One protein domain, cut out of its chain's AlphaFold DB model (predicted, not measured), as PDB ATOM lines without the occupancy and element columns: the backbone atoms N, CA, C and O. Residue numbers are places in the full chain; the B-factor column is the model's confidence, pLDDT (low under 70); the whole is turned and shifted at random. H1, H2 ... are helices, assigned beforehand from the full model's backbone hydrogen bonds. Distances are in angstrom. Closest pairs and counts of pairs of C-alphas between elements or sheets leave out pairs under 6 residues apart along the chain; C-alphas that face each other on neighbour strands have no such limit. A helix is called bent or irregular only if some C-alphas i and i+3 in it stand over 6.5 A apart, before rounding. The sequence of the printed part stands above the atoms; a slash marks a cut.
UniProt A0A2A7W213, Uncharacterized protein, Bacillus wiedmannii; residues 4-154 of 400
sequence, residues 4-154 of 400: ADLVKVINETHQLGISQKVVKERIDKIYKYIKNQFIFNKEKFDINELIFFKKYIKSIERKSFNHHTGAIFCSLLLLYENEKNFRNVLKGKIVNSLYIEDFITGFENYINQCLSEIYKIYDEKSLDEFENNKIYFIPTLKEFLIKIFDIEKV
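This is residues 4 to 154 of the 400 residues of an uncharacterized protein of Bacillus wiedmannii (UniProt A0A2A7W213). The hub helix H4 lies in the middle of a rounded cluster of crossed helices, between the long H6 on one side and H2 on the other. H7 folds back along part of H6 after a long loop, of which residues 129 to 135 stick out, and H3 meets H4 and H7. The printed part has 151 residues with eight named helices, H1 to H8 in chain order, and no named strand: all helix. It is compact, with a radius of gyration of the C-alphas of 14.9 A, and spans 42 by 36 by 26 A.

H6, residues 97 to 121, is longest at 35.9 A, from C-alpha 97 at (200.163, 116.711, 181.430) to C-alpha 121 at (197.090, 80.919, 181.254). H2 is residues 20 to 40, 30.2 A; H4 67 to 82, 22.5 A; H3 47 to 61, 21.3 A; H7 137 to 149, 18.1 A. H1 is residues 4 to 14, H5 84 to 90 and H8 151 to 154. H3 is irregular, but only just: C-alphas 55 and 58 are 6.6 A apart.

H6 touches H4 at a steep tilt of 50 degrees, opposite ways; the closest C-alphas, of Ser 75 and Tyr 110, are 5.1 A apart. H6, with residues 100 to 108 alone, touches H7 in a helical hairpin, closest at the C-alphas of Ile 104 and Lys 142, 6.8 A. H4 touches H2 about perpendicular at 79 degrees, C-alphas of Ile 27 and Phe 73 6.9 A apart. H3 touches H4, C-alphas of Tyr 56 and Thr 69 4.8 A apart. H1 only just touches H4, with 3 pairs of C-alphas within 8 A, closest Leu 6 and Gly 70, 6.6 A. H4 and H5 touch only at the corner, and only just, with 3 such pairs, closest Tyr 80 and Arg 87, 6.0 A. H8 is close to but not clearly touching H7. Every O i to N i+4 pair is within hydrogen-bond range in H1, H2, H4, H5, H6 and H7, and 7 of 11 in H3; H8 is too short for one.

The C-alphas farthest apart, of Ile 94 and Lys 125, are 42.6 A apart. The printed part has no cut; the link H6 to H7 is long. Mean pLDDT of the printed part is 73.7, with 51 residues under 70, among them 116 to 136.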
ATOM      1  N   ALA A   4     210.405  84.844 182.011       65.44
ATOM      2  CA  ALA A   4     210.270  84.101 180.756       65.44
ATOM      3  C   ALA A   4     208.800  83.956 180.317       65.44
ATOM      4  O   ALA A   4     208.513  83.997 179.125       65.44
ATOM      5  N   ASP A   5     207.878  83.858 181.277       66.81
ATOM      6  CA  ASP A   5     206.447  83.722 181.009       66.81
ATOM      7  C   ASP A   5     205.871  85.041 180.462       66.81
ATOM      8  O   ASP A   5     205.021  85.019 179.583       66.81
ATOM      9  N   LEU A   6     206.400  86.199 180.892       68.50
ATOM     10  CA  LEU A   6     206.042  87.509 180.317       68.50
ATOM     11  C   LEU A   6     206.429  87.619 178.843       68.50
ATOM     12  O   LEU A   6     205.663  88.121 178.030       68.50
ATOM     13  N   VAL A   7     207.622  87.139 178.494       66.25
ATOM     14  CA  VAL A   7     208.131  87.163 177.113       66.25
ATOM     15  C   VAL A   7     207.278  86.272 176.217       66.25
ATOM     16  O   VAL A   7     207.018  86.624 175.070       66.25
ATOM     17  N   LYS A   8     206.831  85.135 176.759       70.31
ATOM     18  CA  LYS A   8     205.924  84.220 176.077       70.31
ATOM     19  C   LYS A   8     204.579  84.897 175.790       70.31
ATOM     20  O   LYS A   8     204.205  84.956 174.627       70.31
ATOM     21  N   VAL A   9     203.943  85.508 176.794       67.31
ATOM     22  CA  VAL A   9     202.676  86.254 176.627       67.31
ATOM     23  C   VAL A   9     202.811  87.365 175.583       67.31
ATOM     24  O   VAL A   9     202.009  87.455 174.664       67.31
ATOM     25  N   ILE A  10     203.877  88.166 175.646       65.94
ATOM     26  CA  ILE A  10     204.081  89.278 174.705       65.94
ATOM     27  C   ILE A  10     204.256  88.784 173.262       65.94
ATOM     28  O   ILE A  10     203.695  89.366 172.332       65.94
ATOM     29  N   ASN A  11     205.031  87.718 173.056       67.19
ATOM     30  CA  ASN A  11     205.274  87.185 171.717       67.19
ATOM     31  C   ASN A  11     204.070  86.412 171.161       67.19
ATOM     32  O   ASN A  11     203.825  86.488 169.959       67.19
ATOM     33  N   GLU A  12     203.325  85.696 172.010       67.69
ATOM     34  CA  GLU A  12     202.138  84.931 171.611       67.69
ATOM     35  C   GLU A  12     200.937  85.839 171.320       67.69
ATOM     36  O   GLU A  12     200.269  85.644 170.306       67.69
ATOM     37  N   THR A  13     200.692  86.859 172.149       62.50
ATOM     38  CA  THR A  13     199.544  87.760 171.983       62.50
ATOM     39  C   THR A  13     199.801  88.856 170.945       62.50
ATOM     40  O   THR A  13     198.926  89.159 170.135       62.50
ATOM     41  N   HIS A  14     200.992  89.466 170.937       62.06
ATOM     42  CA  HIS A  14     201.237  90.699 170.173       62.06
ATOM     43  C   HIS A  14     202.188  90.534 168.977       62.06
ATOM     44  O   HIS A  14     202.459  91.510 168.285       62.06
ATOM     45  N   GLN A  15     202.686  89.317 168.712       60.75
ATOM     46  CA  GLN A  15     203.541  88.983 167.556       60.75
ATOM     47  C   GLN A  15     204.794  89.868 167.394       60.75
ATOM     48  O   GLN A  15     205.305  90.053 166.293       60.75
ATOM     49  N   LEU A  16     205.328  90.406 168.494       62.31
ATOM     50  CA  LEU A  16     206.409  91.397 168.435       62.31
ATOM     51  C   LEU A  16     207.802  90.792 168.166       62.31
ATOM     52  O   LEU A  16     208.745  91.529 167.885       62.31
ATOM     53  N   GLY A  17     207.965  89.466 168.255       62.56
ATOM     54  CA  GLY A  17     209.227  88.777 167.943       62.56
ATOM     55  C   GLY A  17     210.414  89.199 168.825       62.56
ATOM     56  O   GLY A  17     211.567  89.153 168.392       62.56
ATOM     57  N   ILE A  18     210.156  89.642 170.058       69.81
ATOM     58  CA  ILE A  18     211.170  90.247 170.928       69.81
ATOM     59  C   ILE A  18     211.919  89.149 171.687       69.81
ATOM     60  O   ILE A  18     211.325  88.279 172.330       69.81
ATOM     61  N   SER A  19     213.254  89.211 171.666       75.06
ATOM     62  CA  SER A  19     214.085  88.284 172.442       75.06
ATOM     63  C   SER A  19     213.940  88.503 173.954       75.06
ATOM     64  O   SER A  19     213.814  89.631 174.437       75.06
ATOM     65  N   GLN A  20     214.072  87.424 174.730       74.06
ATOM     66  CA  GLN A  20     214.025  87.473 176.197       74.06
ATOM     67  C   GLN A  20     215.039  88.462 176.799       74.06
ATOM     68  O   GLN A  20     214.754  89.110 177.807       74.06
ATOM     69  N   LYS A  21     216.213  88.603 176.171       79.25
ATOM     70  CA  LYS A  21     217.254  89.548 176.598       79.25
ATOM     71  C   LYS A  21     216.780  90.999 176.482       79.25
ATOM     72  O   LYS A  21     216.929  91.760 177.430       79.25
ATOM     73  N   VAL A  22     216.166  91.355 175.353       77.81
ATOM     74  CA  VAL A  22     215.672  92.716 175.089       77.81
ATOM     75  C   VAL A  22     214.506  93.068 176.013       77.81
ATOM     76  O   VAL A  22     214.481  94.163 176.573       77.81
ATOM     77  N   VAL A  23     213.576  92.135 176.243       75.62
ATOM     78  CA  VAL A  23     212.479  92.336 177.207       75.62
ATOM     79  C   VAL A  23     213.032  92.609 178.605       75.62
ATOM     80  O   VAL A  23     212.607  93.558 179.259       75.62
ATOM     81  N   LYS A  24     214.023  91.826 179.047       79.81
ATOM     82  CA  LYS A  24     214.652  92.012 180.357       79.81
ATOM     83  C   LYS A  24     215.303  93.391 180.488       79.81
ATOM     84  O   LYS A  24     215.033  94.091 181.456       79.81
ATOM     85  N   GLU A  25     216.091  93.810 179.498       83.31
ATOM     86  CA  GLU A  25     216.720  95.139 179.494       83.31
ATOM     87  C   GLU A  25     215.688  96.278 179.561       83.31
ATOM     88  O   GLU A  25     215.918  97.293 180.220       83.31
ATOM     89  N   ARG A  26     214.540  96.123 178.890       84.81
ATOM     90  CA  ARG A  26     213.450  97.110 178.915       84.81
ATOM     91  C   ARG A  26     212.729  97.135 180.264       84.81
ATOM     92  O   ARG A  26     212.524  98.223 180.800       84.81
ATOM     93  N   ILE A  27     212.423  95.974 180.850       83.81
ATOM     94  CA  ILE A  27     211.866  95.874 182.211       83.81
ATOM     95  C   ILE A  27     212.810  96.530 183.218       83.81
ATOM     96  O   ILE A  27     212.358  97.331 184.032       83.81
ATOM     97  N   ASP A  28     214.113  96.250 183.135       83.94
ATOM     98  CA  ASP A  28     215.109  96.821 184.044       83.94
ATOM     99  C   ASP A  28     215.158  98.355 183.931       83.94
ATOM    100  O   ASP A  28     215.215  99.050 184.947       83.94
ATOM    101  N   LYS A  29     215.069  98.908 182.709       88.00
ATOM    102  CA  LYS A  29     214.984 100.365 182.480       88.00
ATOM    103  C   LYS A  29     213.724 100.974 183.094       88.00
ATOM    104  O   LYS A  29     213.826 101.959 183.824       88.00
ATOM    105  N   ILE A  30     212.561 100.384 182.821       88.38
ATOM    106  CA  ILE A  30     211.265 100.845 183.341       88.38
ATOM    107  C   ILE A  30     211.259 100.779 184.873       88.38
ATOM    108  O   ILE A  30     210.936 101.759 185.542       88.38
ATOM    109  N   TYR A  31     211.688  99.653 185.445       89.81
ATOM    110  CA  TYR A  31     211.756  99.466 186.889       89.81
ATOM    111  C   TYR A  31     212.699 100.471 187.554       89.81
ATOM    112  O   TYR A  31     212.331 101.088 188.555       89.81
ATOM    113  N   LYS A  32     213.900 100.674 186.993       90.06
ATOM    114  CA  LYS A  32     214.870 101.646 187.513       90.06
ATOM    115  C   LYS A  32     214.283 103.056 187.540       90.06
ATOM    116  O   LYS A  32     214.455 103.758 188.532       90.06
ATOM    117  N   TYR A  33     213.568 103.445 186.486       88.50
ATOM    118  CA  TYR A  33     212.887 104.736 186.429       88.50
ATOM    119  C   TYR A  33     211.829 104.870 187.535       88.50
ATOM    120  O   TYR A  33     211.916 105.788 188.349       88.50
ATOM    121  N   ILE A  34     210.893 103.917 187.636       88.69
ATOM    122  CA  ILE A  34     209.823 103.936 188.650       88.69
ATOM    123  C   ILE A  34     210.415 103.967 190.064       88.69
ATOM    124  O   ILE A  34     209.971 104.735 190.912       88.69
ATOM    125  N   LYS A  35     211.453 103.165 190.325       89.44
ATOM    126  CA  LYS A  35     212.147 103.120 191.618       89.44
ATOM    127  C   LYS A  35     212.762 104.471 191.982       89.44
ATOM    128  O   LYS A  35     212.631 104.900 193.126       89.44
ATOM    129  N   ASN A  36     213.412 105.137 191.029       85.38
ATOM    130  CA  ASN A  36     214.016 106.447 191.255       85.38
ATOM    131  C   ASN A  36     212.953 107.513 191.548       85.38
ATOM    132  O   ASN A  36     213.092 108.242 192.528       85.38
ATOM    133  N   GLN A  37     211.874 107.552 190.761       82.94
ATOM    134  CA  GLN A  37     210.772 108.493 190.981       82.94
ATOM    135  C   GLN A  37     210.069 108.244 192.319       82.94
ATOM    136  O   GLN A  37     209.809 109.178 193.073       82.94
ATOM    137  N   PHE A  38     209.853 106.978 192.679       85.44
ATOM    138  CA  PHE A  38     209.279 106.608 193.969       85.44
ATOM    139  C   PHE A  38     210.139 107.076 195.151       85.44
ATOM    140  O   PHE A  38     209.612 107.582 196.136       85.44
ATOM    141  N   ILE A  39     211.468 106.932 195.067       83.31
ATOM    142  CA  ILE A  39     212.390 107.414 196.108       83.31
ATOM    143  C   ILE A  39     212.349 108.942 196.194       83.31
ATOM    144  O   ILE A  39     212.258 109.487 197.292       83.31
ATOM    145  N   PHE A  40     212.390 109.622 195.048       76.56
ATOM    146  CA  PHE A  40     212.406 111.081 194.970       76.56
ATOM    147  C   PHE A  40     211.099 111.735 195.452       76.56
ATOM    148  O   PHE A  40     211.122 112.855 195.963       76.56
ATOM    149  N   ASN A  41     209.972 111.027 195.325       74.62
ATOM    150  CA  ASN A  41     208.631 111.526 195.644       74.62
ATOM    151  C   ASN A  41     207.968 110.783 196.811       74.62
ATOM    152  O   ASN A  41     206.752 110.851 196.970       74.62
ATOM    153  N   LYS A  42     208.750 110.083 197.641       79.00
ATOM    154  CA  LYS A  42     208.242 109.172 198.678       79.00
ATOM    155  C   LYS A  42     207.192 109.800 199.607       79.00
ATOM    156  O   LYS A  42     206.265 109.112 200.012       79.00
ATOM    157  N   GLU A  43     207.331 111.086 199.926       76.94
ATOM    158  CA  GLU A  43     206.421 111.830 200.812       76.94
ATOM    159  C   GLU A  43     205.023 112.074 200.216       76.94
ATOM    160  O   GLU A  43     204.097 112.375 200.961       76.94
ATOM    161  N   LYS A  44     204.853 111.943 198.891       76.94
ATOM    162  CA  LYS A  44     203.570 112.152 198.197       76.94
ATOM    163  C   LYS A  44     202.717 110.885 198.085       76.94
ATOM    164  O   LYS A  44     201.558 110.964 197.667       76.94
ATOM    165  N   PHE A  45     203.295 109.726 198.401       81.88
ATOM    166  CA  PHE A  45     202.588 108.456 198.320       81.88
ATOM    167  C   PHE A  45     201.847 108.172 199.620       81.88
ATOM    168  O   PHE A  45     202.426 108.247 200.707       81.88
ATOM    169  N   ASP A  46     200.572 107.821 199.504       83.62
ATOM    170  CA  ASP A  46     199.777 107.389 200.640       83.62
ATOM    171  C   ASP A  46     200.136 105.956 201.073       83.62
ATOM    172  O   ASP A  46     200.934 105.245 200.453       83.62
ATOM    173  N   ILE A  47     199.547 105.505 202.181       82.19
ATOM    174  CA  ILE A  47     199.828 104.180 202.745       82.19
ATOM    175  C   ILE A  47     199.485 103.055 201.750       82.19
ATOM    176  O   ILE A  47     200.225 102.069 201.673       82.19
ATOM    177  N   ASN A  48     198.418 103.204 200.964       80.94
ATOM    178  CA  ASN A  48     197.974 102.198 200.002       80.94
ATOM    179  C   ASN A  48     198.945 102.097 198.823       80.94
ATOM    180  O   ASN A  48     199.326 100.994 198.433       80.94
ATOM    181  N   GLU A  49     199.432 103.225 198.315       84.19
ATOM    182  CA  GLU A  49     200.428 103.299 197.245       84.19
ATOM    183  C   GLU A  49     201.802 102.772 197.692       84.19
ATOM    184  O   GLU A  49     202.504 102.088 196.938       84.19
ATOM    185  N   LEU A  50     202.189 103.010 198.950       83.94
ATOM    186  CA  LEU A  50     203.407 102.436 199.533       83.94
ATOM    187  C   LEU A  50     203.323 100.903 199.634       83.94
ATOM    188  O   LEU A  50     204.310 100.200 199.369       83.94
ATOM    189  N   ILE A  51     202.159 100.372 200.023       82.50
ATOM    190  CA  ILE A  51     201.885  98.926 200.048       82.50
ATOM    191  C   ILE A  51     201.880  98.374 198.617       82.50
ATOM    192  O   ILE A  51     202.522  97.350 198.359       82.50
ATOM    193  N   PHE A  52     201.246  99.085 197.682       84.56
ATOM    194  CA  PHE A  52     201.190  98.743 196.266       84.56
ATOM    195  C   PHE A  52     202.593  98.584 195.669       84.56
ATOM    196  O   PHE A  52     202.918  97.531 195.111       84.56
ATOM    197  N   PHE A  53     203.473  99.572 195.867       85.62
ATOM    198  CA  PHE A  53     204.851  99.512 195.380       85.62
ATOM    199  C   PHE A  53     205.597  98.290 195.925       85.62
ATOM    200  O   PHE A  53     206.265  97.575 195.175       85.62
ATOM    201  N   LYS A  54     205.472  98.005 197.229       84.19
ATOM    202  CA  LYS A  54     206.139  96.851 197.854       84.19
ATOM    203  C   LYS A  54     205.616  95.514 197.326       84.19
ATOM    204  O   LYS A  54     206.425  94.609 197.118       84.19
ATOM    205  N   LYS A  55     204.299  95.381 197.141       81.31
ATOM    206  CA  LYS A  55     203.641  94.114 196.786       81.31
ATOM    207  C   LYS A  55     203.700  93.813 195.286       81.31
ATOM    208  O   LYS A  55     203.910  92.655 194.925       81.31
ATOM    209  N   TYR A  56     203.555  94.828 194.431       82.88
ATOM    210  CA  TYR A  56     203.343  94.634 192.991       82.88
ATOM    211  C   TYR A  56     204.442  95.198 192.086       82.88
ATOM    212  O   TYR A  56     204.615  94.679 190.987       82.88
ATOM    213  N   ILE A  57     205.213  96.201 192.521       85.00
ATOM    214  CA  ILE A  57     206.292  96.783 191.701       85.00
ATOM    215  C   ILE A  57     207.655  96.207 192.092       85.00
ATOM    216  O   ILE A  57     208.365  95.663 191.253       85.00
ATOM    217  N   LYS A  58     208.023  96.267 193.377       86.31
ATOM    218  CA  LYS A  58     209.316  95.772 193.884       86.31
ATOM    219  C   LYS A  58     209.466  94.254 193.752       86.31
ATOM    220  O   LYS A  58     210.577  93.745 193.634       86.31
ATOM    221  N   SER A  59     208.356  93.522 193.746       81.94
ATOM    222  CA  SER A  59     208.321  92.069 193.553       81.94
ATOM    223  C   SER A  59     208.951  91.611 192.233       81.94
ATOM    224  O   SER A  59     209.375  90.460 192.175       81.94
ATOM    225  N   ILE A  60     209.095  92.481 191.222       81.50
ATOM    226  CA  ILE A  60     209.787  92.162 189.959       81.50
ATOM    227  C   ILE A  60     211.275  91.826 190.153       81.50
ATOM    228  O   ILE A  60     211.852  91.109 189.338       81.50
ATOM    229  N   GLU A  61     211.896  92.290 191.250       80.06
ATOM    230  CA  GLU A  61     213.271  91.919 191.627       80.06
ATOM    231  C   GLU A  61     213.372  90.414 191.965       80.06
ATOM    232  O   GLU A  61     214.456  89.826 191.938       80.06
ATOM    233  N   ARG A  62     212.243  89.757 192.268       75.56
ATOM    234  CA  ARG A  62     212.173  88.312 192.497       75.56
ATOM    235  C   ARG A  62     212.037  87.599 191.150       75.56
ATOM    236  O   ARG A  62     211.219  87.971 190.318       75.56
ATOM    237  N   LYS A  63     212.774  86.499 190.949       66.00
ATOM    238  CA  LYS A  63     212.670  85.668 189.726       66.00
ATOM    239  C   LYS A  63     211.262  85.084 189.506       66.00
ATOM    240  O   LYS A  63     210.925  84.726 188.379       66.00
ATOM    241  N   SER A  64     210.469  84.991 190.574       69.38
ATOM    242  CA  SER A  64     209.064  84.584 190.588       69.38
ATOM    243  C   SER A  64     208.209  85.665 191.262       69.38
ATOM    244  O   SER A  64     208.363  85.917 192.459       69.38
ATOM    245  N   PHE A  65     207.302  86.277 190.507       71.19
ATOM    246  CA  PHE A  65     206.407  87.352 190.950       71.19
ATOM    247  C   PHE A  65     204.935  87.004 190.670       71.19
ATOM    248  O   PHE A  65     204.643  86.022 189.982       71.19
ATOM    249  N   ASN A  66     204.003  87.766 191.251       74.75
ATOM    250  CA  ASN A  66     202.563  87.514 191.124       74.75
ATOM    251  C   ASN A  66     202.003  87.976 189.761       74.75
ATOM    252  O   ASN A  66     202.667  88.683 189.003       74.75
ATOM    253  N   HIS A  67     200.781  87.552 189.449       73.94
ATOM    254  CA  HIS A  67     200.125  87.827 188.166       73.94
ATOM    255  C   HIS A  67     199.903  89.328 187.928       73.94
ATOM    256  O   HIS A  67     200.136  89.803 186.820       73.94
ATOM    257  N   HIS A  68     199.571  90.093 188.971       76.62
ATOM    258  CA  HIS A  68     199.412  91.548 188.886       76.62
ATOM    259  C   HIS A  68     200.719  92.266 188.533       76.62
ATOM    260  O   HIS A  68     200.728  93.123 187.656       76.62
ATOM    261  N   THR A  69     201.844  91.883 189.145       79.31
ATOM    262  CA  THR A  69     203.178  92.362 188.758       79.31
ATOM    263  C   THR A  69     203.452  92.049 187.293       79.31
ATOM    264  O   THR A  69     203.927  92.913 186.561       79.31
ATOM    265  N   GLY A  70     203.113  90.838 186.846       77.31
ATOM    266  CA  GLY A  70     203.221  90.465 185.441       77.31
ATOM    267  C   GLY A  70     202.416  91.388 184.526       77.31
ATOM    268  O   GLY A  70     202.978  91.985 183.611       77.31
ATOM    269  N   ALA A  71     201.130  91.572 184.813       79.06
ATOM    270  CA  ALA A  71     200.244  92.412 184.015       79.06
ATOM    271  C   ALA A  71     200.716  93.873 183.947       79.06
ATOM    272  O   ALA A  71     200.714  94.462 182.866       79.06
ATOM    273  N   ILE A  72     201.189  94.439 185.065       85.06
ATOM    274  CA  ILE A  72     201.733  95.804 185.118       85.06
ATOM    275  C   ILE A  72     202.921  95.950 184.172       85.06
ATOM    276  O   ILE A  72     202.913  96.819 183.303       85.06
ATOM    277  N   PHE A  73     203.938  95.097 184.300       84.56
ATOM    278  CA  PHE A  73     205.133  95.221 183.466       84.56
ATOM    279  C   PHE A  73     204.871  94.854 182.003       84.56
ATOM    280  O   PHE A  73     205.481  95.460 181.129       84.56
ATOM    281  N   CYS A  74     203.938  93.941 181.718       82.31
ATOM    282  CA  CYS A  74     203.487  93.663 180.353       82.31
ATOM    283  C   CYS A  74     202.861  94.911 179.713       82.31
ATOM    284  O   CYS A  74     203.257  95.326 178.627       82.31
ATOM    285  N   SER A  75     201.974  95.588 180.442       84.56
ATOM    286  CA  SER A  75     201.299  96.805 179.977       84.56
ATOM    287  C   SER A  75     202.272  97.970 179.775       84.56
ATOM    288  O   SER A  75     202.204  98.678 178.771       84.56
ATOM    289  N   LEU A  76     203.242  98.140 180.682       87.12
ATOM    290  CA  LEU A  76     204.304  99.143 180.526       87.12
ATOM    291  C   LEU A  76     205.220  98.841 179.332       87.12
ATOM    292  O   LEU A  76     205.713  99.766 178.691       87.12
ATOM    293  N   LEU A  77     205.462  97.566 179.022       84.25
ATOM    294  CA  LEU A  77     206.233  97.176 177.841       84.25
ATOM    295  C   LEU A  77     205.475  97.458 176.544       84.25
ATOM    296  O   LEU A  77     206.092  97.916 175.588       84.25
ATOM    297  N   LEU A  78     204.160  97.243 176.515       80.81
ATOM    298  CA  LEU A  78     203.336  97.600 175.357       80.81
ATOM    299  C   LEU A  78     203.373  99.106 175.089       80.81
ATOM    300  O   LEU A  78     203.583  99.520 173.949       80.81
ATOM    301  N   LEU A  79     203.299  99.927 176.138       83.44
ATOM    302  CA  LEU A  79     203.509 101.374 176.012       83.44
ATOM    303  C   LEU A  79     204.926 101.709 175.551       83.44
ATOM    304  O   LEU A  79     205.115 102.610 174.743       83.44
ATOM    305  N   TYR A  80     205.935 100.967 176.013       83.44
ATOM    306  CA  TYR A  80     207.313 101.143 175.554       83.44
ATOM    307  C   TYR A  80     207.483 100.905 174.053       83.44
ATOM    308  O   TYR A  80     208.239 101.648 173.419       83.44
ATOM    309  N   GLU A  81     206.798  99.920 173.476       79.88
ATOM    310  CA  GLU A  81     206.868  99.657 172.036       79.88
ATOM    311  C   GLU A  81     206.054 100.671 171.231       79.88
ATOM    312  O   GLU A  81     206.576 101.261 170.279       79.88
ATOM    313  N   ASN A  82     204.817 100.925 171.648       79.06
ATOM    314  CA  ASN A  82     203.850 101.660 170.839       79.06
ATOM    315  C   ASN A  82     203.990 103.186 170.973       79.06
ATOM    316  O   ASN A  82     203.792 103.900 169.995       79.06
ATOM    317  N   GLU A  83     204.430 103.698 172.129       78.88
ATOM    318  CA  GLU A  83     204.430 105.138 172.412       78.88
ATOM    319  C   GLU A  83     205.840 105.745 172.427       78.88
ATOM    320  O   GLU A  83     206.676 105.496 173.306       78.88
ATOM    321  N   LYS A  84     206.119 106.625 171.454       78.75
ATOM    322  CA  LYS A  84     207.415 107.324 171.348       78.75
ATOM    323  C   LYS A  84     207.687 108.216 172.555       78.75
ATOM    324  O   LYS A  84     208.821 108.248 173.035       78.75
ATOM    325  N   ASN A  85     206.683 108.928 173.052       74.44
ATOM    326  CA  ASN A  85     206.900 109.868 174.146       74.44
ATOM    327  C   ASN A  85     207.040 109.152 175.490       74.44
ATOM    328  O   ASN A  85     207.806 109.626 176.318       74.44
ATOM    329  N   PHE A  86     206.454 107.965 175.686       80.62
ATOM    330  CA  PHE A  86     206.757 107.162 176.876       80.62
ATOM    331  C   PHE A  86     208.255 106.814 176.953       80.62
ATOM    332  O   PHE A  86     208.888 106.939 178.003       80.62
ATOM    333  N   ARG A  87     208.887 106.499 175.812       82.88
ATOM    334  CA  ARG A  87     210.352 106.335 175.743       82.88
ATOM    335  C   ARG A  87     211.113 107.628 176.045       82.88
ATOM    336  O   ARG A  87     212.223 107.552 176.570       82.88
ATOM    337  N   ASN A  88     210.556 108.791 175.707       77.44
ATOM    338  CA  ASN A  88     211.148 110.092 176.030       77.44
ATOM    339  C   ASN A  88     211.062 110.393 177.535       77.44
ATOM    340  O   ASN A  88     212.068 110.800 178.114       77.44
ATOM    341  N   VAL A  89     209.927 110.098 178.180       76.62
ATOM    342  CA  VAL A  89     209.748 110.235 179.636       76.62
ATOM    343  C   VAL A  89     210.744 109.357 180.392       76.62
ATOM    344  O   VAL A  89     211.435 109.825 181.290       76.62
ATOM    345  N   LEU A  90     210.933 108.103 179.965       80.25
ATOM    346  CA  LEU A  90     211.932 107.209 180.568       80.25
ATOM    347  C   LEU A  90     213.383 107.689 180.392       80.25
ATOM    348  O   LEU A  90     214.263 107.263 181.142       80.25
ATOM    349  N   LYS A  91     213.648 108.561 179.410       78.69
ATOM    350  CA  LYS A  91     214.936 109.249 179.227       78.69
ATOM    351  C   LYS A  91     215.045 110.546 180.042       78.69
ATOM    352  O   LYS A  91     216.087 111.186 179.980       78.69
ATOM    353  N   GLY A  92     214.009 110.915 180.796       66.62
ATOM    354  CA  GLY A  92     213.972 112.113 181.631       66.62
ATOM    355  C   GLY A  92     213.494 113.376 180.917       66.62
ATOM    356  O   GLY A  92     213.662 114.457 181.466       66.62
ATOM    357  N   LYS A  93     212.911 113.273 179.713       68.50
ATOM    358  CA  LYS A  93     212.288 114.434 179.061       68.50
ATOM    359  C   LYS A  93     210.957 114.758 179.739       68.50
ATOM    360  O   LYS A  93     210.167 113.847 179.990       68.50
ATOM    361  N   ILE A  94     210.714 116.041 179.993       66.12
ATOM    362  CA  ILE A  94     209.430 116.540 180.494       66.12
ATOM    363  C   ILE A  94     208.422 116.480 179.342       66.12
ATOM    364  O   ILE A  94     208.749 116.821 178.204       66.12
ATOM    365  N   VAL A  95     207.223 115.977 179.621       62.59
ATOM    366  CA  VAL A  95     206.141 115.834 178.643       62.59
ATOM    367  C   VAL A  95     204.867 116.389 179.272       62.59
ATOM    368  O   VAL A  95     204.636 116.166 180.455       62.59
ATOM    369  N   ASN A  96     204.079 117.106 178.470       63.94
ATOM    370  CA  ASN A  96     202.854 117.798 178.873       63.94
ATOM    371  C   ASN A  96     201.861 116.865 179.598       63.94
ATOM    372  O   ASN A  96     201.651 115.727 179.168       63.94
ATOM    373  N   SER A  97     201.212 117.382 180.643       61.38
ATOM    374  CA  SER A  97     200.163 116.711 181.430       61.38
ATOM    375  C   SER A  97     199.044 116.059 180.603       61.38
ATOM    376  O   SER A  97     198.644 114.938 180.917       61.38
ATOM    377  N   LEU A  98     198.608 116.667 179.492       63.81
ATOM    378  CA  LEU A  98     197.609 116.078 178.579       63.81
ATOM    379  C   LEU A  98     198.069 114.728 178.008       63.81
ATOM    380  O   LEU A  98     197.292 113.787 177.877       63.81
ATOM    381  N   TYR A  99     199.365 114.599 177.728       69.38
ATOM    382  CA  TYR A  99     199.936 113.365 177.199       69.38
ATOM    383  C   TYR A  99     200.057 112.268 178.275       69.38
ATOM    384  O   TYR A  99     200.098 111.075 177.969       69.38
ATOM    385  N   ILE A 100     200.114 112.653 179.552       68.69
ATOM    386  CA  ILE A 100     200.113 111.706 180.671       68.69
ATOM    387  C   ILE A 100     198.722 111.091 180.838       68.69
ATOM    388  O   ILE A 100     198.628 109.889 181.071       68.69
ATOM    389  N   GLU A 101     197.643 111.854 180.652       69.19
ATOM    390  CA  GLU A 101     196.281 111.300 180.658       69.19
ATOM    391  C   GLU A 101     196.065 110.281 179.528       69.19
ATOM    392  O   GLU A 101     195.518 109.198 179.772       69.19
ATOM    393  N   ASP A 102     196.584 110.560 178.329       72.06
ATOM    394  CA  ASP A 102     196.581 109.616 177.204       72.06
ATOM    395  C   ASP A 102     197.390 108.348 177.521       72.06
ATOM    396  O   ASP A 102     196.929 107.228 177.286       72.06
ATOM    397  N   PHE A 103     198.573 108.500 178.133       75.38
ATOM    398  CA  PHE A 103     199.401 107.379 178.590       75.38
ATOM    399  C   PHE A 103     198.670 106.501 179.612       75.38
ATOM    400  O   PHE A 103     198.696 105.274 179.510       75.38
ATOM    401  N   ILE A 104     198.019 107.120 180.595       77.19
ATOM    402  CA  ILE A 104     197.283 106.421 181.648       77.19
ATOM    403  C   ILE A 104     196.074 105.686 181.064       77.19
ATOM    404  O   ILE A 104     195.818 104.543 181.441       77.19
ATOM    405  N   THR A 105     195.376 106.294 180.107       77.00
ATOM    406  CA  THR A 105     194.240 105.672 179.411       77.00
ATOM    407  C   THR A 105     194.694 104.498 178.537       77.00
ATOM    408  O   THR A 105     194.098 103.420 178.573       77.00
ATOM    409  N   GLY A 106     195.802 104.655 177.804       78.06
ATOM    410  CA  GLY A 106     196.431 103.570 177.047       78.06
ATOM    411  C   GLY A 106     196.884 102.421 177.951       78.06
ATOM    412  O   GLY A 106     196.616 101.254 177.664       78.06
ATOM    413  N   PHE A 107     197.499 102.743 179.091       82.38
ATOM    414  CA  PHE A 107     197.883 101.767 180.106       82.38
ATOM    415  C   PHE A 107     196.681 101.014 180.679       82.38
ATOM    416  O   PHE A 107     196.753  99.796 180.828       82.38
ATOM    417  N   GLU A 108     195.582 101.708 180.976       80.56
ATOM    418  CA  GLU A 108     194.348 101.122 181.508       80.56
ATOM    419  C   GLU A 108     193.756 100.078 180.542       80.56
ATOM    420  O   GLU A 108     193.374  98.977 180.949       80.56
ATOM    421  N   ASN A 109     193.780 100.364 179.240       80.06
ATOM    422  CA  ASN A 109     193.367  99.406 178.215       80.06
ATOM    423  C   ASN A 109     194.292  98.183 178.166       80.06
ATOM    424  O   ASN A 109     193.814  97.045 178.175       80.06
ATOM    425  N   TYR A 110     195.610  98.400 178.172       80.25
ATOM    426  CA  TYR A 110     196.576  97.304 178.128       80.25
ATOM    427  C   TYR A 110     196.554  96.438 179.383       80.25
ATOM    428  O   TYR A 110     196.661  95.220 179.268       80.25
ATOM    429  N   ILE A 111     196.360  97.015 180.570       81.00
ATOM    430  CA  ILE A 111     196.343  96.225 181.803       81.00
ATOM    431  C   ILE A 111     195.103  95.363 181.926       81.00
ATOM    432  O   ILE A 111     195.211  94.217 182.355       81.00
ATOM    433  N   ASN A 112     193.947  95.855 181.484       77.25
ATOM    434  CA  ASN A 112     192.728  95.056 181.451       77.25
ATOM    435  C   ASN A 112     192.851  93.872 180.471       77.25
ATOM    436  O   ASN A 112     192.427  92.756 180.791       77.25
ATOM    437  N   GLN A 113     193.496  94.084 179.318       74.88
ATOM    438  CA  GLN A 113     193.839  93.020 178.364       74.88
ATOM    439  C   GLN A 113     194.846  92.022 178.959       74.88
ATOM    440  O   GLN A 113     194.563  90.826 179.025       74.88
ATOM    441  N   CYS A 114     195.971  92.506 179.495       75.19
ATOM    442  CA  CYS A 114     197.027  91.668 180.069       75.19
ATOM    443  C   CYS A 114     196.540  90.855 181.274       75.19
ATOM    444  O   CYS A 114     196.895  89.687 181.404       75.19
ATOM    445  N   LEU A 115     195.724  91.440 182.160       73.69
ATOM    446  CA  LEU A 115     195.118  90.707 183.273       73.69
ATOM    447  C   LEU A 115     194.250  89.567 182.738       73.69
ATOM    448  O   LEU A 115     194.438  88.422 183.140       73.69
ATOM    449  N   SER A 116     193.364  89.855 181.780       69.12
ATOM    450  CA  SER A 116     192.469  88.856 181.183       69.12
ATOM    451  C   SER A 116     193.224  87.700 180.522       69.12
ATOM    452  O   SER A 116     192.775  86.558 180.573       69.12
ATOM    453  N   GLU A 117     194.370  87.972 179.903       66.81
ATOM    454  CA  GLU A 117     195.214  86.962 179.258       66.81
ATOM    455  C   GLU A 117     196.027  86.142 180.256       66.81
ATOM    456  O   GLU A 117     196.073  84.917 180.160       66.81
ATOM    457  N   ILE A 118     196.613  86.791 181.261       64.56
ATOM    458  CA  ILE A 118     197.376  86.106 182.305       64.56
ATOM    459  C   ILE A 118     196.454  85.194 183.128       64.56
ATOM    460  O   ILE A 118     196.853  84.076 183.453       64.56
ATOM    461  N   TYR A 119     195.207  85.601 183.391       64.88
ATOM    462  CA  TYR A 119     194.214  84.745 184.054       64.88
ATOM    463  C   TYR A 119     193.788  83.529 183.213       64.88
ATOM    464  O   TYR A 119     193.424  82.508 183.784       64.88
ATOM    465  N   LYS A 120     193.854  83.590 181.874       61.81
ATOM    466  CA  LYS A 120     193.557  82.431 181.005       61.81
ATOM    467  C   LYS A 120     194.665  81.377 181.015       61.81
ATOM    468  O   LYS A 120     194.403  80.217 180.716       61.81
ATOM    469  N   ILE A 121     195.901  81.782 181.306       58.78
ATOM    470  CA  ILE A 121     197.090  80.919 181.254       58.78
ATOM    471  C   ILE A 121     197.309  80.179 182.582       58.78
ATOM    472  O   ILE A 121     197.885  79.091 182.590       58.78
ATOM    473  N   TYR A 122     196.849  80.747 183.696       54.34
ATOM    474  CA  TYR A 122     197.038  80.191 185.033       54.34
ATOM    475  C   TYR A 122     195.685  79.871 185.670       54.34
ATOM    476  O   TYR A 122     195.021  80.734 186.240       54.34
ATOM    477  N   ASP A 123     195.287  78.607 185.565       50.34
ATOM    478  CA  ASP A 123     194.084  78.068 186.192       50.34
ATOM    479  C   ASP A 123     194.356  77.817 187.688       50.34
ATOM    480  O   ASP A 123     194.831  76.743 188.035       50.34
ATOM    481  N   GLU A 124     194.157  78.811 188.575       47.44
ATOM    482  CA  GLU A 124     193.967  78.564 190.022       47.44
ATOM    483  C   GLU A 124     193.508  79.785 190.863       47.44
ATOM    484  O   GLU A 124     194.248  80.729 191.133       47.44
ATOM    485  N   LYS A 125     192.249  79.714 191.319       48.16
ATOM    486  CA  LYS A 125     191.714  79.744 192.707       48.16
ATOM    487  C   LYS A 125     192.393  80.481 193.889       48.16
ATOM    488  O   LYS A 125     191.957  80.245 195.015       48.16
ATOM    489  N   SER A 126     193.340  81.404 193.738       45.00
ATOM    490  CA  SER A 126     193.776  82.232 194.883       45.00
ATOM    491  C   SER A 126     193.462  83.713 194.681       45.00
ATOM    492  O   SER A 126     194.317  84.474 194.227       45.00
ATOM    493  N   LEU A 127     192.239  84.102 195.062       44.09
ATOM    494  CA  LEU A 127     191.866  85.502 195.257       44.09
ATOM    495  C   LEU A 127     192.721  86.083 196.392       44.09
ATOM    496  O   LEU A 127     192.490  85.816 197.569       44.09
ATOM    497  N   ASP A 128     193.754  86.834 196.013       45.34
ATOM    498  CA  ASP A 128     194.589  87.646 196.904       45.34
ATOM    499  C   ASP A 128     193.682  88.659 197.653       45.34
ATOM    500  O   ASP A 128     192.622  89.018 197.149       45.34
ATOM    501  N   GLU A 129     194.038  89.168 198.837       44.50
ATOM    502  CA  GLU A 129     193.138  90.037 199.645       44.50
ATOM    503  C   GLU A 129     192.620  91.299 198.910       44.50
ATOM    504  O   GLU A 129     191.581  91.851 199.269       44.50
ATOM    505  N   PHE A 130     193.298  91.742 197.843       45.12
ATOM    506  CA  PHE A 130     192.830  92.822 196.959       45.12
ATOM    507  C   PHE A 130     191.765  92.385 195.948       45.12
ATOM    508  O   PHE A 130     191.043  93.215 195.410       45.12
ATOM    509  N   GLU A 131     191.644  91.091 195.690       42.59
ATOM    510  CA  GLU A 131     190.685  90.489 194.774       42.59
ATOM    511  C   GLU A 131     189.289  90.339 195.429       42.59
ATOM    512  O   GLU A 131     188.279  90.374 194.727       42.59
ATOM    513  N   ASN A 132     189.207  90.344 196.771       43.75
ATOM    514  CA  ASN A 132     187.960  90.626 197.509       43.75
ATOM    515  C   ASN A 132     187.561  92.118 197.451       43.75
ATOM    516  O   ASN A 132     186.393  92.449 197.629       43.75
ATOM    517  N   ASN A 133     188.513  93.003 197.130       43.50
ATOM    518  CA  ASN A 133     188.356  94.455 196.991       43.50
ATOM    519  C   ASN A 133     188.659  94.925 195.552       43.50
ATOM    520  O   ASN A 133     189.284  95.974 195.362       43.50
ATOM    521  N   LYS A 134     188.215  94.170 194.528       45.16
ATOM    522  CA  LYS A 134     188.407  94.453 193.080       45.16
ATOM    523  C   LYS A 134     188.160  95.913 192.660       45.16
ATOM    524  O   LYS A 134     188.651  96.341 191.623       45.16
ATOM    525  N   ILE A 135     187.438  96.676 193.474       49.09
ATOM    526  CA  ILE A 135     187.084  98.078 193.269       49.09
ATOM    527  C   ILE A 135     188.299  99.032 193.378       49.09
ATOM    528  O   ILE A 135     188.258 100.097 192.775       49.09
ATOM    529  N   TYR A 136     189.404  98.667 194.053       60.41
ATOM    530  CA  TYR A 136     190.499  99.620 194.344       60.41
ATOM    531  C   TYR A 136     191.831  99.392 193.603       60.41
ATOM    532  O   TYR A 136     192.651 100.303 193.571       60.41
ATOM    533  N   PHE A 137     192.075  98.240 192.960       71.88
ATOM    534  CA  PHE A 137     193.381  97.969 192.321       71.88
ATOM    535  C   PHE A 137     193.698  98.915 191.152       71.88
ATOM    536  O   PHE A 137     194.761  99.532 191.142       71.88
ATOM    537  N   ILE A 138     192.788  99.034 190.176       75.25
ATOM    538  CA  ILE A 138     192.976  99.911 189.009       75.25
ATOM    539  C   ILE A 138     193.033 101.392 189.430       75.25
ATOM    540  O   ILE A 138     193.972 102.065 189.007       75.25
ATOM    541  N   PRO A 139     192.141 101.900 190.310       79.31
ATOM    542  CA  PRO A 139     192.251 103.268 190.820       79.31
ATOM    543  C   PRO A 139     193.578 103.568 191.533       79.31
ATOM    544  O   PRO A 139     194.247 104.531 191.172       79.31
ATOM    545  N   THR A 140     194.018 102.723 192.476       80.50
ATOM    546  CA  THR A 140     195.294 102.933 193.189       80.50
ATOM    547  C   THR A 140     196.492 102.855 192.244       80.50
ATOM    548  O   THR A 140     197.446 103.616 192.377       80.50
ATOM    549  N   LEU A 141     196.456 101.958 191.258       83.31
ATOM    550  CA  LEU A 141     197.486 101.867 190.226       83.31
ATOM    551  C   LEU A 141     197.526 103.122 189.345       83.31
ATOM    552  O   LEU A 141     198.611 103.595 189.014       83.31
ATOM    553  N   LYS A 142     196.364 103.670 188.986       83.19
ATOM    554  CA  LYS A 142     196.238 104.894 188.190       83.19
ATOM    555  C   LYS A 142     196.836 106.094 188.919       83.19
ATOM    556  O   LYS A 142     197.707 106.761 188.365       83.19
ATOM    557  N   GLU A 143     196.442 106.312 190.171       82.75
ATOM    558  CA  GLU A 143     196.997 107.377 191.018       82.75
ATOM    559  C   GLU A 143     198.511 107.221 191.209       82.75
ATOM    560  O   GLU A 143     199.267 108.178 191.013       82.75
ATOM    561  N   PHE A 144     198.968 105.993 191.473       86.19
ATOM    562  CA  PHE A 144     200.387 105.681 191.596       86.19
ATOM    563  C   PHE A 144     201.169 106.037 190.322       86.19
ATOM    564  O   PHE A 144     202.225 106.666 190.401       86.19
ATOM    565  N   LEU A 145     200.672 105.651 189.142       85.31
ATOM    566  CA  LEU A 145     201.343 105.924 187.869       85.31
ATOM    567  C   LEU A 145     201.365 107.415 187.538       85.31
ATOM    568  O   LEU A 145     202.405 107.901 187.098       85.31
ATOM    569  N   ILE A 146     200.279 108.148 187.806       81.56
ATOM    570  CA  ILE A 146     200.245 109.607 187.641       81.56
ATOM    571  C   ILE A 146     201.365 110.238 188.473       81.56
ATOM    572  O   ILE A 146     202.204 110.941 187.926       81.56
ATOM    573  N   LYS A 147     201.491 109.903 189.762       81.00
ATOM    574  CA  LYS A 147     202.553 110.462 190.628       81.00
ATOM    575  C   LYS A 147     203.980 110.088 190.205       81.00
ATOM    576  O   LYS A 147     204.935 110.766 190.587       81.00
ATOM    577  N   ILE A 148     204.147 108.991 189.469       82.94
ATOM    578  CA  ILE A 148     205.447 108.532 188.965       82.94
ATOM    579  C   ILE A 148     205.820 109.200 187.636       82.94
ATOM    580  O   ILE A 148     207.005 109.450 187.400       82.94
ATOM    581  N   PHE A 149     204.845 109.458 186.764       77.75
ATOM    582  CA  PHE A 149     205.084 109.935 185.399       77.75
ATOM    583  C   PHE A 149     204.762 111.422 185.190       77.75
ATOM    584  O   PHE A 149     205.330 112.020 184.279       77.75
ATOM    585  N   ASP A 150     203.962 112.041 186.059       72.88
ATOM    586  CA  ASP A 150     203.654 113.476 186.058       72.88
ATOM    587  C   ASP A 150     204.744 114.298 186.756       72.88
ATOM    588  O   ASP A 150     204.584 114.840 187.853       72.88
ATOM    589  N   ILE A 151     205.917 114.334 186.119       65.31
ATOM    590  CA  ILE A 151     207.078 115.085 186.609       65.31
ATOM    591  C   ILE A 151     206.770 116.586 186.666       65.31
ATOM    592  O   ILE A 151     207.219 117.250 187.597       65.31
ATOM    593  N   GLU A 152     206.008 117.115 185.706       64.12
ATOM    594  CA  GLU A 152     205.686 118.542 185.607       64.12
ATOM    595  C   GLU A 152     204.883 119.006 186.824       64.12
ATOM    596  O   GLU A 152     205.348 119.875 187.563       64.12
ATOM    597  N   LYS A 153     203.771 118.335 187.139       65.19
ATOM    598  CA  LYS A 153     202.989 118.631 188.346       65.19
ATOM    599  C   LYS A 153     203.789 118.408 189.624       65.19
ATOM    600  O   LYS A 153     203.656 119.148 190.600       65.19
ATOM    601  N   VAL A 154     204.660 117.396 189.644       60.44
ATOM    602  CA  VAL A 154     205.532 117.153 190.797       60.44
ATOM    603  C   VAL A 154     206.500 118.312 191.028       60.44
ATOM    604  O   VAL A 154     206.700 118.684 192.189       60.44
TER     605      VAL A 154